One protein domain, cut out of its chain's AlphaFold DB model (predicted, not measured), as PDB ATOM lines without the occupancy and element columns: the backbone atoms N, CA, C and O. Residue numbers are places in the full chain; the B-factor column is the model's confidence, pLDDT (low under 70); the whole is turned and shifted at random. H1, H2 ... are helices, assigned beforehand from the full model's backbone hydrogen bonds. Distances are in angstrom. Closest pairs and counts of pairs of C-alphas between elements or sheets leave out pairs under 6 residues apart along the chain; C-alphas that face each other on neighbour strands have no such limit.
ATOM      1  N   THR A   2      36.231  93.535  -3.512       84.06
ATOM      2  CA  THR A   2      35.645  92.638  -2.480       84.06
ATOM      3  C   THR A   2      36.405  92.548  -1.157       84.06
ATOM      4  O   THR A   2      35.778  92.313  -0.129       84.06
ATOM      5  N   ALA A   3      37.725  92.759  -1.156       86.06
ATOM      6  CA  ALA A   3      38.535  92.801   0.068       86.06
ATOM      7  C   ALA A   3      38.066  93.885   1.072       86.06
ATOM      8  O   ALA A   3      37.682  93.509   2.177       86.06
ATOM      9  N   PRO A   4      37.956  95.175   0.691       86.81
ATOM     10  CA  PRO A   4      37.438  96.217   1.592       86.81
ATOM     11  C   PRO A   4      35.985  95.970   2.032       86.81
ATOM     12  O   PRO A   4      35.632  96.206   3.183       86.81
ATOM     13  N   LEU A   5      35.147  95.374   1.173       84.75
ATOM     14  CA  LEU A   5      33.766  95.009   1.525       84.75
ATOM     15  C   LEU A   5      33.680  93.951   2.633       84.75
ATOM     16  O   LEU A   5      32.716  93.927   3.396       84.75
ATOM     17  N   LYS A   6      34.670  93.059   2.717       85.81
ATOM     18  CA  LYS A   6      34.752  92.055   3.782       85.81
ATOM     19  C   LYS A   6      35.154  92.680   5.119       85.81
ATOM     20  O   LYS A   6      34.714  92.206   6.162       85.81
ATOM     21  N   GLU A   7      35.950  93.741   5.067       87.56
ATOM     22  CA  GLU A   7      36.390  94.527   6.224       87.56
ATOM     23  C   GLU A   7      35.349  95.581   6.645       87.56
ATOM     24  O   GLU A   7      35.449  96.149   7.728       87.56
ATOM     25  N   GLY A   8      34.303  95.785   5.834       85.44
ATOM     26  CA  GLY A   8      33.238  96.755   6.090       85.44
ATOM     27  C   GLY A   8      33.568  98.175   5.630       85.44
ATOM     28  O   GLY A   8      32.808  99.094   5.925       85.44
ATOM     29  N   ASP A   9      34.662  98.356   4.889       91.88
ATOM     30  CA  ASP A   9      35.049  99.635   4.303       91.88
ATOM     31  C   ASP A   9      34.255  99.885   3.012       91.88
ATOM     32  O   ASP A   9      34.554  99.365   1.932       91.88
ATOM     33  N   ILE A  10      33.180 100.654   3.157       90.88
ATOM     34  CA  ILE A  10      32.257 101.010   2.075       90.88
ATOM     35  C   ILE A  10      32.819 102.171   1.247       90.88
ATOM     36  O   ILE A  10      32.626 102.201   0.031       90.88
ATOM     37  N   ASP A  11      33.545 103.092   1.880       91.62
ATOM     38  CA  ASP A  11      34.026 104.324   1.253       91.62
ATOM     39  C   ASP A  11      35.136 104.038   0.237       91.62
ATOM     40  O   ASP A  11      35.122 104.584  -0.868       91.62
ATOM     41  N   SER A  12      36.047 103.110   0.548       91.50
ATOM     42  CA  SER A  12      37.075 102.646  -0.398       91.50
ATOM     43  C   SER A  12      36.464 102.035  -1.664       91.50
ATOM     44  O   SER A  12      36.912 102.277  -2.795       91.50
ATOM     45  N   VAL A  13      35.373 101.283  -1.503       90.31
ATOM     46  CA  VAL A  13      34.669 100.686  -2.643       90.31
ATOM     47  C   VAL A  13      33.927 101.733  -3.439       90.31
ATOM     48  O   VAL A  13      34.033 101.736  -4.662       90.31
ATOM     49  N   LEU A  14      33.263 102.667  -2.768       90.00
ATOM     50  CA  LEU A  14      32.596 103.783  -3.419       90.00
ATOM     51  C   LEU A  14      33.575 104.660  -4.213       90.00
ATOM     52  O   LEU A  14      33.274 105.068  -5.335       90.00
ATOM     53  N   GLY A  15      34.772 104.893  -3.672       90.62
ATOM     54  CA  GLY A  15      35.868 105.562  -4.372       90.62
ATOM     55  C   GLY A  15      36.296 104.807  -5.630       90.62
ATOM     56  O   GLY A  15      36.485 105.420  -6.676       90.62
ATOM     57  N   THR A  16      36.356 103.474  -5.566       89.88
ATOM     58  CA  THR A  16      36.650 102.637  -6.739       89.88
ATOM     59  C   THR A  16      35.532 102.719  -7.787       89.88
ATOM     60  O   THR A  16      35.830 102.881  -8.967       89.88
ATOM     61  N   LEU A  17      34.251 102.663  -7.388       88.75
ATOM     62  CA  LEU A  17      33.126 102.817  -8.327       88.75
ATOM     63  C   LEU A  17      33.183 104.177  -9.033       88.75
ATOM     64  O   LEU A  17      33.039 104.248 -10.247       88.75
ATOM     65  N   ASN A  18      33.465 105.249  -8.292       87.81
ATOM     66  CA  ASN A  18      33.596 106.592  -8.857       87.81
ATOM     67  C   ASN A  18      34.809 106.741  -9.784       87.81
ATOM     68  O   ASN A  18      34.686 107.319 -10.865       87.81
ATOM     69  N   ALA A  19      35.967 106.204  -9.394       89.88
ATOM     70  CA  ALA A  19      37.207 106.307 -10.164       89.88
ATOM     71  C   ALA A  19      37.090 105.680 -11.562       89.88
ATOM     72  O   ALA A  19      37.648 106.213 -12.519       89.88
ATOM     73  N   TYR A  20      36.327 104.592 -11.677       90.00
ATOM     74  CA  TYR A  20      36.096 103.884 -12.937       90.00
ATOM     75  C   TYR A  20      34.722 104.174 -13.562       90.00
ATOM     76  O   TYR A  20      34.371 103.551 -14.557       90.00
ATOM     77  N   GLN A  21      33.949 105.099 -12.977       87.81
ATOM     78  CA  GLN A  21      32.563 105.404 -13.359       87.81
ATOM     79  C   GLN A  21      31.689 104.147 -13.521       87.81
ATOM     80  O   GLN A  21      30.850 104.069 -14.416       87.81
ATOM     81  N   LEU A  22      31.898 103.166 -12.644       87.44
ATOM     82  CA  LEU A  22      31.151 101.916 -12.624       87.44
ATOM     83  C   LEU A  22      29.841 102.096 -11.863       87.44
ATOM     84  O   LEU A  22      29.791 102.739 -10.806       87.44
ATOM     85  N   LEU A  23      28.794 101.462 -12.375       88.50
ATOM     86  CA  LEU A  23      27.517 101.344 -11.699       88.50
ATOM     87  C   LEU A  23      27.601 100.318 -10.571       88.50
ATOM     88  O   LEU A  23      28.480  99.452 -10.505       88.50
ATOM     89  N   ARG A  24      26.613 100.378  -9.679       88.38
ATOM     90  CA  ARG A  24      26.431  99.348  -8.657       88.38
ATOM     91  C   ARG A  24      26.246  97.951  -9.271       88.38
ATOM     92  O   ARG A  24      26.747  96.983  -8.703       88.38
ATOM     93  N   GLU A  25      25.547  97.856 -10.398       88.25
ATOM     94  CA  GLU A  25      25.295  96.598 -11.115       88.25
ATOM     95  C   GLU A  25      26.575  96.023 -11.725       88.25
ATOM     96  O   GLU A  25      26.825  94.824 -11.619       88.25
ATOM     97  N   ASP A  26      27.451  96.885 -12.249       90.25
ATOM     98  CA  ASP A  26      28.725  96.471 -12.846       90.25
ATOM     99  C   ASP A  26      29.614  95.729 -11.851       90.25
ATOM    100  O   ASP A  26      30.334  94.804 -12.224       90.25
ATOM    101  N   MET A  27      29.546  96.091 -10.567       89.44
ATOM    102  CA  MET A  27      30.281  95.377  -9.531       89.44
ATOM    103  C   MET A  27      29.852  93.903  -9.469       89.44
ATOM    104  O   MET A  27      30.719  93.032  -9.418       89.44
ATOM    105  N   ASP A  28      28.547  93.619  -9.475       87.31
ATOM    106  CA  ASP A  28      28.039  92.242  -9.409       87.31
ATOM    107  C   ASP A  28      28.318  91.494 -10.717       87.31
ATOM    108  O   ASP A  28      28.870  90.396 -10.686       87.31
ATOM    109  N   ASN A  29      28.097  92.152 -11.860       91.19
ATOM    110  CA  ASN A  29      28.366  91.604 -13.191       91.19
ATOM    111  C   ASN A  29      29.835  91.174 -13.349       91.19
ATOM    112  O   ASN A  29      30.128  90.055 -13.767       91.19
ATOM    113  N   ILE A  30      30.786  92.034 -12.965       91.19
ATOM    114  CA  ILE A  30      32.222  91.711 -13.020       91.19
ATOM    115  C   ILE A  30      32.545  90.524 -12.108       91.19
ATOM    116  O   ILE A  30      33.372  89.683 -12.456       91.19
ATOM    117  N   LEU A  31      31.915  90.438 -10.936       89.00
ATOM    118  CA  LEU A  31      32.177  89.387  -9.951       89.00
ATOM    119  C   LEU A  31      31.546  88.046 -10.337       89.00
ATOM    120  O   LEU A  31      32.109  86.996 -10.017       89.00
ATOM    121  N   GLU A  32      30.430  88.078 -11.055       86.69
ATOM    122  CA  GLU A  32      29.836  86.913 -11.698       86.69
ATOM    123  C   GLU A  32      30.718  86.403 -12.848       86.69
ATOM    124  O   GLU A  32      31.071  85.223 -12.859       86.69
ATOM    125  N   LEU A  33      31.180  87.290 -13.736       88.75
ATOM    126  CA  LEU A  33      32.084  86.947 -14.846       88.75
ATOM    127  C   LEU A  33      33.463  86.468 -14.371       88.75
ATOM    128  O   LEU A  33      34.084  85.601 -14.983       88.75
ATOM    129  N   ALA A  34      33.951  87.018 -13.259       86.19
ATOM    130  CA  ALA A  34      35.195  86.591 -12.629       86.19
ATOM    131  C   ALA A  34      35.054  85.264 -11.862       86.19
ATOM    132  O   ALA A  34      36.051  84.746 -11.347       86.19
ATOM    133  N   SER A  35      33.848  84.695 -11.772       85.56
ATOM    134  CA  SER A  35      33.630  83.395 -11.146       85.56
ATOM    135  C   SER A  35      33.827  82.264 -12.159       85.56
ATOM    136  O   SER A  35      33.247  82.231 -13.238       85.56
ATOM    137  N   TRP A  36      34.710  81.330 -11.815       84.94
ATOM    138  CA  TRP A  36      35.036  80.162 -12.633       84.94
ATOM    139  C   TRP A  36      34.645  78.904 -11.860       84.94
ATOM    140  O   TRP A  36      34.602  78.908 -10.624       84.94
ATOM    141  N   LYS A  37      34.374  77.804 -12.572       82.88
ATOM    142  CA  LYS A  37      34.010  76.524 -11.942       82.88
ATOM    143  C   LYS A  37      35.063  76.140 -10.893       82.88
ATOM    144  O   LYS A  37      36.250  76.073 -11.195       82.88
ATOM    145  N   GLY A  38      34.620  75.927  -9.652       82.56
ATOM    146  CA  GLY A  38      35.483  75.598  -8.511       82.56
ATOM    147  C   GLY A  38      35.898  76.778  -7.620       82.56
ATOM    148  O   GLY A  38      36.515  76.545  -6.582       82.56
ATOM    149  N   ARG A  39      35.542  78.030  -7.954       81.94
ATOM    150  CA  ARG A  39      35.741  79.189  -7.065       81.94
ATOM    151  C   ARG A  39      34.410  79.894  -6.777       81.94
ATOM    152  O   ARG A  39      33.804  80.432  -7.701       81.94
ATOM    153  N   PRO A  40      33.937  79.913  -5.517       82.62
ATOM    154  CA  PRO A  40      32.714  80.626  -5.170       82.62
ATOM    155  C   PRO A  40      32.907  82.142  -5.303       82.62
ATOM    156  O   PRO A  40      33.987  82.662  -5.020       82.62
ATOM    157  N   ASN A  41      31.845  82.856  -5.694       86.06
ATOM    158  CA  ASN A  41      31.873  84.314  -5.812       86.06
ATOM    159  C   ASN A  41      32.207  84.953  -4.440       86.06
ATOM    160  O   ASN A  41      31.478  84.720  -3.467       86.06
ATOM    161  N   PRO A  42      33.266  85.779  -4.341       84.00
ATOM    162  CA  PRO A  42      33.678  86.415  -3.091       84.00
ATOM    163  C   PRO A  42      32.627  87.373  -2.499       84.00
ATOM    164  O   PRO A  42      32.650  87.607  -1.292       84.00
ATOM    165  N   LEU A  43      31.656  87.867  -3.280       85.38
ATOM    166  CA  LEU A  43      30.513  88.624  -2.754       85.38
ATOM    167  C   LEU A  43      29.597  87.796  -1.859       85.38
ATOM    168  O   LEU A  43      28.907  88.368  -1.016       85.38
ATOM    169  N   LYS A  44      29.549  86.469  -2.013       84.19
ATOM    170  CA  LYS A  44      28.727  85.612  -1.139       84.19
ATOM    171  C   LYS A  44      29.253  85.583   0.296       84.19
ATOM    172  O   LYS A  44      28.478  85.362   1.214       84.19
ATOM    173  N   ALA A  45      30.543  85.862   0.491       86.94
ATOM    174  CA  ALA A  45      31.157  85.953   1.812       86.94
ATOM    175  C   ALA A  45      30.914  87.306   2.512       86.94
ATOM    176  O   ALA A  45      31.255  87.453   3.684       86.94
ATOM    177  N   VAL A  46      30.359  88.301   1.812       87.94
ATOM    178  CA  VAL A  46      30.083  89.628   2.373       87.94
ATOM    179  C   VAL A  46      28.724  89.622   3.070       87.94
ATOM    180  O   VAL A  46      27.732  89.155   2.510       87.94
ATOM    181  N   ASN A  47      28.672  90.194   4.274       90.00
ATOM    182  CA  ASN A  47      27.446  90.313   5.059       90.00
ATOM    183  C   ASN A  47      26.389  91.153   4.314       90.00
ATOM    184  O   ASN A  47      26.688  92.245   3.820       90.00
ATOM    185  N   SER A  48      25.140  90.685   4.279       91.50
ATOM    186  CA  SER A  48      24.015  91.389   3.649       91.50
ATOM    187  C   SER A  48      23.835  92.820   4.170       91.50
ATOM    188  O   SER A  48      23.508  93.713   3.391       91.50
ATOM    189  N   LYS A  49      24.146  93.083   5.450       92.50
ATOM    190  CA  LYS A  49      24.109  94.439   6.031       92.50
ATOM    191  C   LYS A  49      25.092  95.392   5.351       92.50
ATOM    192  O   LYS A  49      24.736  96.534   5.077       92.50
ATOM    193  N   VAL A  50      26.299  94.923   5.032       92.06
ATOM    194  CA  VAL A  50      27.319  95.730   4.340       92.06
ATOM    195  C   VAL A  50      26.900  95.981   2.892       92.06
ATOM    196  O   VAL A  50      27.026  97.100   2.406       92.06
ATOM    197  N   LYS A  51      26.302  94.986   2.222       90.00
ATOM    198  CA  LYS A  51      25.742  95.162   0.870       90.00
ATOM    199  C   LYS A  51      24.619  96.196   0.834       90.00
ATOM    200  O   LYS A  51      24.565  96.995  -0.098       90.00
ATOM    201  N   ALA A  52      23.745  96.186   1.841       91.44
ATOM    202  CA  ALA A  52      22.671  97.163   1.980       91.44
ATOM    203  C   ALA A  52      23.222  98.564   2.287       91.44
ATOM    204  O   ALA A  52      22.799  99.545   1.675       91.44
ATOM    205  N   ALA A  53      24.202  98.664   3.189       92.44
ATOM    206  CA  ALA A  53      24.861  99.923   3.520       92.44
ATOM    207  C   ALA A  53      25.589 100.528   2.309       92.44
ATOM    208  O   ALA A  53      25.439 101.720   2.056       92.44
ATOM    209  N   LEU A  54      26.264  99.704   1.498       90.69
ATOM    210  CA  LEU A  54      26.841 100.120   0.218       90.69
ATOM    211  C   LEU A  54      25.773 100.677  -0.729       90.69
ATOM    212  O   LEU A  54      26.020 101.690  -1.369       90.69
ATOM    213  N   THR A  55      24.584 100.064  -0.815       91.12
ATOM    214  CA  THR A  55      23.497 100.586  -1.673       91.12
ATOM    215  C   THR A  55      23.028 101.955  -1.197       91.12
ATOM    216  O   THR A  55      22.870 102.874  -1.995       91.12
ATOM    217  N   ARG A  56      22.836 102.115   0.116       92.50
ATOM    218  CA  ARG A  56      22.416 103.390   0.715       92.50
ATOM    219  C   ARG A  56      23.473 104.480   0.516       92.50
ATOM    220  O   ARG A  56      23.115 105.613   0.213       92.50
ATOM    221  N   ALA A  57      24.753 104.134   0.661       90.69
ATOM    222  CA  ALA A  57      25.873 105.040   0.418       90.69
ATOM    223  C   ALA A  57      25.965 105.436  -1.063       90.69
ATOM    224  O   ALA A  57      26.042 106.624  -1.359       90.69
ATOM    225  N   TYR A  58      25.845 104.465  -1.974       90.12
ATOM    226  CA  TYR A  58      25.829 104.683  -3.421       90.12
ATOM    227  C   TYR A  58      24.700 105.622  -3.853       90.12
ATOM    228  O   TYR A  58      24.936 106.561  -4.593       90.12
ATOM    229  N   ASN A  59      23.480 105.437  -3.340       88.94
ATOM    230  CA  ASN A  59      22.358 106.325  -3.673       88.94
ATOM    231  C   ASN A  59      22.541 107.750  -3.119       88.94
ATOM    232  O   ASN A  59      21.931 108.694  -3.621       88.94
ATOM    233  N   LYS A  60      23.362 107.911  -2.074       87.38
ATOM    234  CA  LYS A  60      23.669 109.206  -1.458       87.38
ATOM    235  C   LYS A  60      24.780 109.951  -2.200       87.38
ATOM    236  O   LYS A  60      24.727 111.176  -2.285       87.38
ATOM    237  N   SER A  61      25.770 109.245  -2.742       76.44
ATOM    238  CA  SER A  61      26.762 109.818  -3.651       76.44
ATOM    239  C   SER A  61      26.188 109.857  -5.062       76.44
ATOM    240  O   SER A  61      26.031 108.826  -5.699       76.44
TER     241      SER A  61
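AT A GLANCE: This is residues 2 to 61 of the 176 residues of the protein "RFC1 domain-containing protein" of Sparganum proliferum (UniProt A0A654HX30). Five helices make two thin layers: H3 and H5 form a V with their lines at 45 degrees, near each other where H3 begins and toward the end of H5, with short H4 and residues 34 to 41 on the V's open side, while H1 and H2 lie over one face of it. H2 meets H5 near its own first residue, Ile 10, and runs on from there at a steep tilt of 48 degrees to H5, while H1 makes a corner with the start of H2, the two running opposite ways. The 60 printed residues hold the helices in the order H1, H2, H3, H4, H5, with no named strand, and the class is all helix. The whole is compact, with a radius of gyration of the C-alphas of 11.4 A, yet elongated in outline, spanning 36 by 23 by 15 A.

HOW THE PARTS SIT: Start with H1, residues 2 to 7, and H2, residues 10 to 19. They touch only at the corner by their tight link, with C-alphas 4 and 12 closest at 6.7 A, at a shallow tilt of 27 degrees, opposite ways. Next comes H3, residues 24 to 33, close to H2 but not clearly touching it: the closest C-alphas, of Leu 17 and Arg 24, are 7.5 A apart, and the helices are about perpendicular at 88 degrees. H3 and H1 are apart. At H4, residues 42 to 45, look at Leu 43. Its C-alpha is 6.5 A from that of Thr 2 and 7.4 A from that of Leu 31, the closest pairs where H4 only just touches H1 and H3, each with 3 pairs of C-alphas within 8 A. Last, H5, residues 48 to 60, touches H2 at a steep tilt of 48 degrees, the same way; the closest C-alphas, of Ile 10 and Leu 54, are 5.8 A apart. H3 and H5 are close but not clearly touching, with C-alphas 24 and 58 closest at 7.5 A, at a steep tilt of 45 degrees, opposite ways. In H1, H2 and H5 every O i to N i+4 pair is within hydrogen-bond range, and in H3 5 of 6 are; H4 is too short for such a pair, but its one O i to N i+3 pair is within range.

IN THESE COORDINATES: Find C-alpha 2 at (35.645, 92.638, -2.480), where H1 begins. H2 runs 14.2 A from Ile 10 to Ala 19, and H3 15.0 A from C-alpha 24 at (26.431, 99.348, -8.657) to Leu 33. After H4, H5 runs 18.5 A to C-alpha 60 at (23.669, 109.206, -1.458).

THE WHOLE: Look at Gly 38 and Lys 60 for the two C-alphas farthest apart, 36.3 A. The printed part has no cut and no long link; H3 to H4 is short, the others tight. The mean pLDDT of the printed part is 88.1, and no printed residue is under 70.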